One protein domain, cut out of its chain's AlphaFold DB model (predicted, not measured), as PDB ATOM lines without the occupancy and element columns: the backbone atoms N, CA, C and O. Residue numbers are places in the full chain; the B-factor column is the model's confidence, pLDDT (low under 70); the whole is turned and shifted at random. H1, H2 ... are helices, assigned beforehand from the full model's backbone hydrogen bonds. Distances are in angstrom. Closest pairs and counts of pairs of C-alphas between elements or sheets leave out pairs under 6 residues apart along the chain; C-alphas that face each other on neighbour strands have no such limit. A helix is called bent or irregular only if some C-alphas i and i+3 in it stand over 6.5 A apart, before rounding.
ATOM      1  N   ARG A  10      30.658  35.515 -20.270       78.44
ATOM      2  CA  ARG A  10      29.320  36.106 -20.358       78.44
ATOM      3  C   ARG A  10      29.355  37.441 -21.090       78.44
ATOM      4  O   ARG A  10      30.101  38.349 -20.718       78.44
ATOM      5  N   VAL A  11      28.518  37.581 -22.113       74.75
ATOM      6  CA  VAL A  11      28.473  38.741 -23.019       74.75
ATOM      7  C   VAL A  11      27.131  39.471 -22.939       74.75
ATOM      8  O   VAL A  11      26.269  39.112 -22.149       74.75
ATOM      9  N   ASP A  12      26.974  40.597 -23.648       74.31
ATOM     10  CA  ASP A  12      25.715  41.374 -23.629       74.31
ATOM     11  C   ASP A  12      24.719  40.839 -24.669       74.31
ATOM     12  O   ASP A  12      25.103  40.103 -25.577       74.31
ATOM     13  N   ALA A  13      23.454  41.258 -24.591       77.31
ATOM     14  CA  ALA A  13      22.438  40.978 -25.605       77.31
ATOM     15  C   ALA A  13      22.884  41.385 -27.026       77.31
ATOM     16  O   ALA A  13      22.493  40.740 -27.998       77.31
ATOM     17  N   GLY A  14      23.741  42.406 -27.162       77.50
ATOM     18  CA  GLY A  14      24.352  42.775 -28.448       77.50
ATOM     19  C   GLY A  14      25.229  41.684 -29.088       77.50
ATOM     20  O   GLY A  14      25.449  41.711 -30.294       77.50
ATOM     21  N   TYR A  15      25.683  40.696 -28.313       79.44
ATOM     22  CA  TYR A  15      26.566  39.607 -28.746       79.44
ATOM     23  C   TYR A  15      25.844  38.264 -28.888       79.44
ATOM     24  O   TYR A  15      26.486  37.217 -28.924       79.44
ATOM     25  N   LEU A  16      24.514  38.266 -29.017       82.06
ATOM     26  CA  LEU A  16      23.744  37.043 -29.279       82.06
ATOM     27  C   LEU A  16      24.273  36.256 -30.494       82.06
ATOM     28  O   LEU A  16      24.249  35.028 -30.479       82.06
ATOM     29  N   GLY A  17      24.782  36.943 -31.525       83.75
ATOM     30  CA  GLY A  17      25.431  36.294 -32.670       83.75
ATOM     31  C   GLY A  17      26.714  35.551 -32.286       83.75
ATOM     32  O   GLY A  17      26.903  34.415 -32.697       83.75
ATOM     33  N   LEU A  18      27.539  36.146 -31.422       81.50
ATOM     34  CA  LEU A  18      28.766  35.521 -30.932       81.50
ATOM     35  C   LEU A  18      28.461  34.293 -30.060       81.50
ATOM     36  O   LEU A  18      29.096  33.260 -30.220       81.50
ATOM     37  N   ALA A  19      27.451  34.376 -29.188       84.88
ATOM     38  CA  ALA A  19      27.008  33.231 -28.390       84.88
ATOM     39  C   ALA A  19      26.459  32.085 -29.257       84.88
ATOM     40  O   ALA A  19      26.678  30.917 -28.949       84.88
ATOM     41  N   ARG A  20      25.780  32.399 -30.369       85.44
ATOM     42  CA  ARG A  20      25.332  31.392 -31.342       85.44
ATOM     43  C   ARG A  20      26.512  30.694 -32.019       85.44
ATOM     44  O   ARG A  20      26.465  29.483 -32.206       85.44
ATOM     45  N   ASP A  21      27.532  31.454 -32.404       88.69
ATOM     46  CA  ASP A  21      28.671  30.931 -33.162       88.69
ATOM     47  C   ASP A  21      29.668  30.179 -32.249       88.69
ATOM     48  O   ASP A  21      30.366  29.275 -32.706       88.69
ATOM     49  N   PHE A  22      29.679  30.487 -30.943       84.50
ATOM     50  CA  PHE A  22      30.570  29.887 -29.940       84.50
ATOM     51  C   PHE A  22      29.832  29.444 -28.653       84.50
ATOM     52  O   PHE A  22      30.175  29.897 -27.558       84.50
ATOM     53  N   PRO A  23      28.863  28.511 -28.727       85.75
ATOM     54  CA  PRO A  23      27.936  28.209 -27.623       85.75
ATOM     55  C   PRO A  23      28.587  27.572 -26.386       85.75
ATOM     56  O   PRO A  23      28.013  27.594 -25.304       85.75
ATOM     57  N   TYR A  24      29.785  27.002 -26.529       85.56
ATOM     58  CA  TYR A  24      30.536  26.407 -25.416       85.56
ATOM     59  C   TYR A  24      31.521  27.382 -24.760       85.56
ATOM     60  O   TYR A  24      32.082  27.080 -23.710       85.56
ATOM     61  N   GLN A  25      31.754  28.537 -25.389       82.88
ATOM     62  CA  GLN A  25      32.746  29.524 -24.957       82.88
ATOM     63  C   GLN A  25      32.092  30.841 -24.540       82.88
ATOM     64  O   GLN A  25      32.650  31.548 -23.708       82.88
ATOM     65  N   VAL A  26      30.910  31.157 -25.078       81.25
ATOM     66  CA  VAL A  26      30.231  32.436 -24.882       81.25
ATOM     67  C   VAL A  26      28.771  32.229 -24.486       81.25
ATOM     68  O   VAL A  26      28.021  31.535 -25.168       81.25
ATOM     69  N   GLU A  27      28.348  32.895 -23.412       84.56
ATOM     70  CA  GLU A  27      26.968  32.887 -22.916       84.56
ATOM     71  C   GLU A  27      26.388  34.306 -22.978       84.56
ATOM     72  O   GLU A  27      26.909  35.239 -22.370       84.56
ATOM     73  N   ALA A  28      25.301  34.491 -23.724       83.81
ATOM     74  CA  ALA A  28      24.572  35.757 -23.809       83.81
ATOM     75  C   ALA A  28      23.287  35.707 -22.958       83.81
ATOM     76  O   ALA A  28      22.841  34.615 -22.596       83.81
ATOM     77  N   PRO A  29      22.656  36.855 -22.646       84.44
ATOM     78  CA  PRO A  29      21.366  36.859 -21.973       84.44
ATOM     79  C   PRO A  29      20.310  36.196 -22.855       84.44
ATOM     80  O   PRO A  29      20.455  36.183 -24.084       84.44
ATOM     81  N   PRO A  30      19.207  35.703 -22.264       86.69
ATOM     82  CA  PRO A  30      18.115  35.140 -23.038       86.69
ATOM     83  C   PRO A  30      17.630  36.133 -24.101       86.69
ATOM     84  O   PRO A  30      17.550  37.350 -23.881       86.69
ATOM     85  N   LYS A  31      17.313  35.605 -25.288       87.50
ATOM     86  CA  LYS A  31      16.779  36.401 -26.395       87.50
ATOM     87  C   LYS A  31      15.465  37.051 -25.962       87.50
ATOM     88  O   LYS A  31      14.634  36.405 -25.332       87.50
ATOM     89  N   LYS A  32      15.270  38.316 -26.348       88.00
ATOM     90  CA  LYS A  32      14.006  39.017 -26.100       88.00
ATOM     91  C   LYS A  32      12.829  38.226 -26.701       88.00
ATOM     92  O   LYS A  32      12.918  37.877 -27.885       88.00
ATOM     93  N   PRO A  33      11.754  37.977 -25.929       91.75
ATOM     94  CA  PRO A  33      10.532  37.364 -26.430       91.75
ATOM     95  C   PRO A  33       9.924  38.125 -27.618       91.75
ATOM     96  O   PRO A  33      10.209  39.307 -27.843       91.75
ATOM     97  N   GLY A  34       9.099  37.422 -28.397       90.06
ATOM     98  CA  GLY A  34       8.370  37.988 -29.533       90.06
ATOM     99  C   GLY A  34       7.300  39.002 -29.115       90.06
ATOM    100  O   GLY A  34       7.055  39.222 -27.934       90.06
ATOM    101  N   LYS A  35       6.645  39.630 -30.099       89.12
ATOM    102  CA  LYS A  35       5.601  40.641 -29.844       89.12
ATOM    103  C   LYS A  35       4.348  40.068 -29.176       89.12
ATOM    104  O   LYS A  35       3.646  40.815 -28.509       89.12
ATOM    105  N   ASP A  36       4.116  38.772 -29.347       94.44
ATOM    106  CA  ASP A  36       2.955  38.056 -28.811       94.44
ATOM    107  C   ASP A  36       3.219  37.461 -27.419       94.44
ATOM    108  O   ASP A  36       2.399  36.709 -26.900       94.44
ATOM    109  N   ALA A  37       4.377  37.769 -26.822       92.88
ATOM    110  CA  ALA A  37       4.717  37.305 -25.490       92.88
ATOM    111  C   ALA A  37       3.779  37.916 -24.446       92.88
ATOM    112  O   ALA A  37       3.461  39.110 -24.468       92.88
ATOM    113  N   THR A  38       3.368  37.080 -23.506       96.25
ATOM    114  CA  THR A  38       2.592  37.493 -22.349       96.25
ATOM    115  C   THR A  38       3.405  38.450 -21.465       96.25
ATOM    116  O   THR A  38       4.642  38.428 -21.472       96.25
ATOM    117  N   PRO A  39       2.737  39.291 -20.656       94.94
ATOM    118  CA  PRO A  39       3.425  40.154 -19.697       94.94
ATOM    119  C   PRO A  39       4.319  39.381 -18.717       94.94
ATOM    120  O   PRO A  39       5.372  39.877 -18.323       94.94
ATOM    121  N   GLU A  40       3.922  38.160 -18.357       95.38
ATOM    122  CA  GLU A  40       4.691  37.279 -17.477       95.38
ATOM    123  C   GLU A  40       6.001  36.829 -18.137       95.38
ATOM    124  O   GLU A  40       7.071  36.987 -17.550       95.38
ATOM    125  N   GLU A  41       5.954  36.375 -19.393       92.44
ATOM    126  CA  GLU A  41       7.153  36.003 -20.158       92.44
ATOM    127  C   GLU A  41       8.118  37.183 -20.338       92.44
ATOM    128  O   GLU A  41       9.339  37.011 -20.268       92.44
ATOM    129  N   LEU A  42       7.587  38.394 -20.542       93.69
ATOM    130  CA  LEU A  42       8.397  39.611 -20.583       93.69
ATOM    131  C   LEU A  42       9.065  39.895 -19.237       93.69
ATOM    132  O   LEU A  42      10.264  40.165 -19.219       93.69
ATOM    133  N   SER A  43       8.326  39.798 -18.130       93.38
ATOM    134  CA  SER A  43       8.859  40.038 -16.783       93.38
ATOM    135  C   SER A  43       9.985  39.062 -16.438       93.38
ATOM    136  O   SER A  43      11.061  39.480 -16.010       93.38
ATOM    137  N   VAL A  44       9.782  37.768 -16.704       94.62
ATOM    138  CA  VAL A  44      10.799  36.726 -16.487       94.62
ATOM    139  C   VAL A  44      12.049  36.997 -17.328       94.62
ATOM    140  O   VAL A  44      13.176  36.892 -16.836       94.62
ATOM    141  N   TRP A  45      11.878  37.395 -18.593       92.94
ATOM    142  CA  TRP A  45      13.003  37.772 -19.446       92.94
ATOM    143  C   TRP A  45      13.753  39.010 -18.925       92.94
ATOM    144  O   TRP A  45      14.988  39.025 -18.939       92.94
ATOM    145  N   GLU A  46      13.043  40.044 -18.468       90.50
ATOM    146  CA  GLU A  46      13.649  41.271 -17.939       90.50
ATOM    147  C   GLU A  46      14.456  41.006 -16.669       90.50
ATOM    148  O   GLU A  46      15.581  41.500 -16.547       90.50
ATOM    149  N   GLU A  47      13.933  40.190 -15.757       90.75
ATOM    150  CA  GLU A  47      14.637  39.781 -14.544       90.75
ATOM    151  C   GLU A  47      15.905  38.989 -14.864       90.75
ATOM    152  O   GLU A  47      16.982  39.344 -14.381       90.75
ATOM    153  N   ALA A  48      15.812  37.985 -15.741       87.81
ATOM    154  CA  ALA A  48      16.960  37.175 -16.145       87.81
ATOM    155  C   ALA A  48      18.042  38.016 -16.845       87.81
ATOM    156  O   ALA A  48      19.230  37.920 -16.522       87.81
ATOM    157  N   ARG A  49      17.639  38.904 -17.765       86.50
ATOM    158  CA  ARG A  49      18.552  39.844 -18.427       86.50
ATOM    159  C   ARG A  49      19.220  40.772 -17.413       86.50
ATOM    160  O   ARG A  49      20.429  41.000 -17.495       86.50
ATOM    161  N   ARG A  50      18.448  41.326 -16.473       83.19
ATOM    162  CA  ARG A  50      18.948  42.266 -15.465       83.19
ATOM    163  C   ARG A  50      19.932  41.591 -14.520       83.19
ATOM    164  O   ARG A  50      20.986  42.176 -14.271       83.19
ATOM    165  N   GLN A  51      19.635  40.376 -14.062       83.12
ATOM    166  CA  GLN A  51      20.515  39.587 -13.202       83.12
ATOM    167  C   GLN A  51      21.875  39.370 -13.874       83.12
ATOM    168  O   GLN A  51      22.904  39.763 -13.326       83.12
ATOM    169  N   GLN A  52      21.879  38.877 -15.115       77.38
ATOM    170  CA  GLN A  52      23.124  38.635 -15.845       77.38
ATOM    171  C   GLN A  52      23.897  39.932 -16.140       77.38
ATOM    172  O   GLN A  52      25.122  39.949 -16.072       77.38
ATOM    173  N   SER A  53      23.205  41.042 -16.435       69.31
ATOM    174  CA  SER A  53      23.858  42.343 -16.647       69.31
ATOM    175  C   SER A  53      24.434  42.954 -15.360       69.31
ATOM    176  O   SER A  53      25.447  43.643 -15.423       69.31
ATOM    177  N   SER A  54      23.821  42.675 -14.203       70.19
ATOM    178  CA  SER A  54      24.239  43.189 -12.888       70.19
ATOM    179  C   SER A  54      25.453  42.449 -12.328       70.19
ATOM    180  O   SER A  54      26.249  43.036 -11.603       70.19
ATOM    181  N   GLU A  55      25.632  41.177 -12.691       68.25
ATOM    182  CA  GLU A  55      26.807  40.376 -12.316       68.25
ATOM    183  C   GLU A  55      28.098  40.820 -13.027       68.25
ATOM    184  O   GLU A  55      29.190  40.343 -12.714       68.25
ATOM    185  N   ARG A  56      28.005  41.747 -13.986       61.84
ATOM    186  CA  ARG A  56      29.146  42.189 -14.786       61.84
ATOM    187  C   ARG A  56      29.812  43.423 -14.187       61.84
ATOM    188  O   ARG A  56      29.265  44.521 -14.209       61.84
TER     189      ARG A  56
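What this domain is: This is residues 10 to 56 of the 100 residues of the protein "Transposase" of Streptomyces sp. San01 (UniProt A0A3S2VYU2). A long helix, H2, folds back over the long link before it, while the short, irregular H1 lies across that link from it; residues 28 to 30 of the link pass between the two helices. Residues 35 to 40 stick out at the turn into H2. The 47 printed residues have two named helices, H1 then H2, and no named strand; the class is all helix. The whole is only just compact, close to loose, with a radius of gyration of the C-alphas of 11.4 A and spans of 31 by 22 by 15 A.

Where its parts are: H2, residues 39 to 54, is 22.1 A long, from C-alpha 39 at (3.425, 40.154, -19.697) to C-alpha 54 at (24.239, 43.189, -12.888). H1, residues 13 to 21, starts at C-alpha 13 (22.438, 40.978, -25.605) and is 14.0 A long; it is irregular, with C-alphas 14 and 17 7.8 A apart.

How they stand to each other: H2 and H1 are only just apart, their closest C-alphas 8.2 A from each other. In H2 every O i to N i+4 pair is within hydrogen-bond range; in H1, 3 of 5 are.

The domain as a whole: The C-alphas farthest apart, of Gln 25 and Pro 39, are 31.6 A apart. The printed part has no cut. The link from H1 to H2, 17 residues, is long. Residues 53, 55 and 56 are under pLDDT 70.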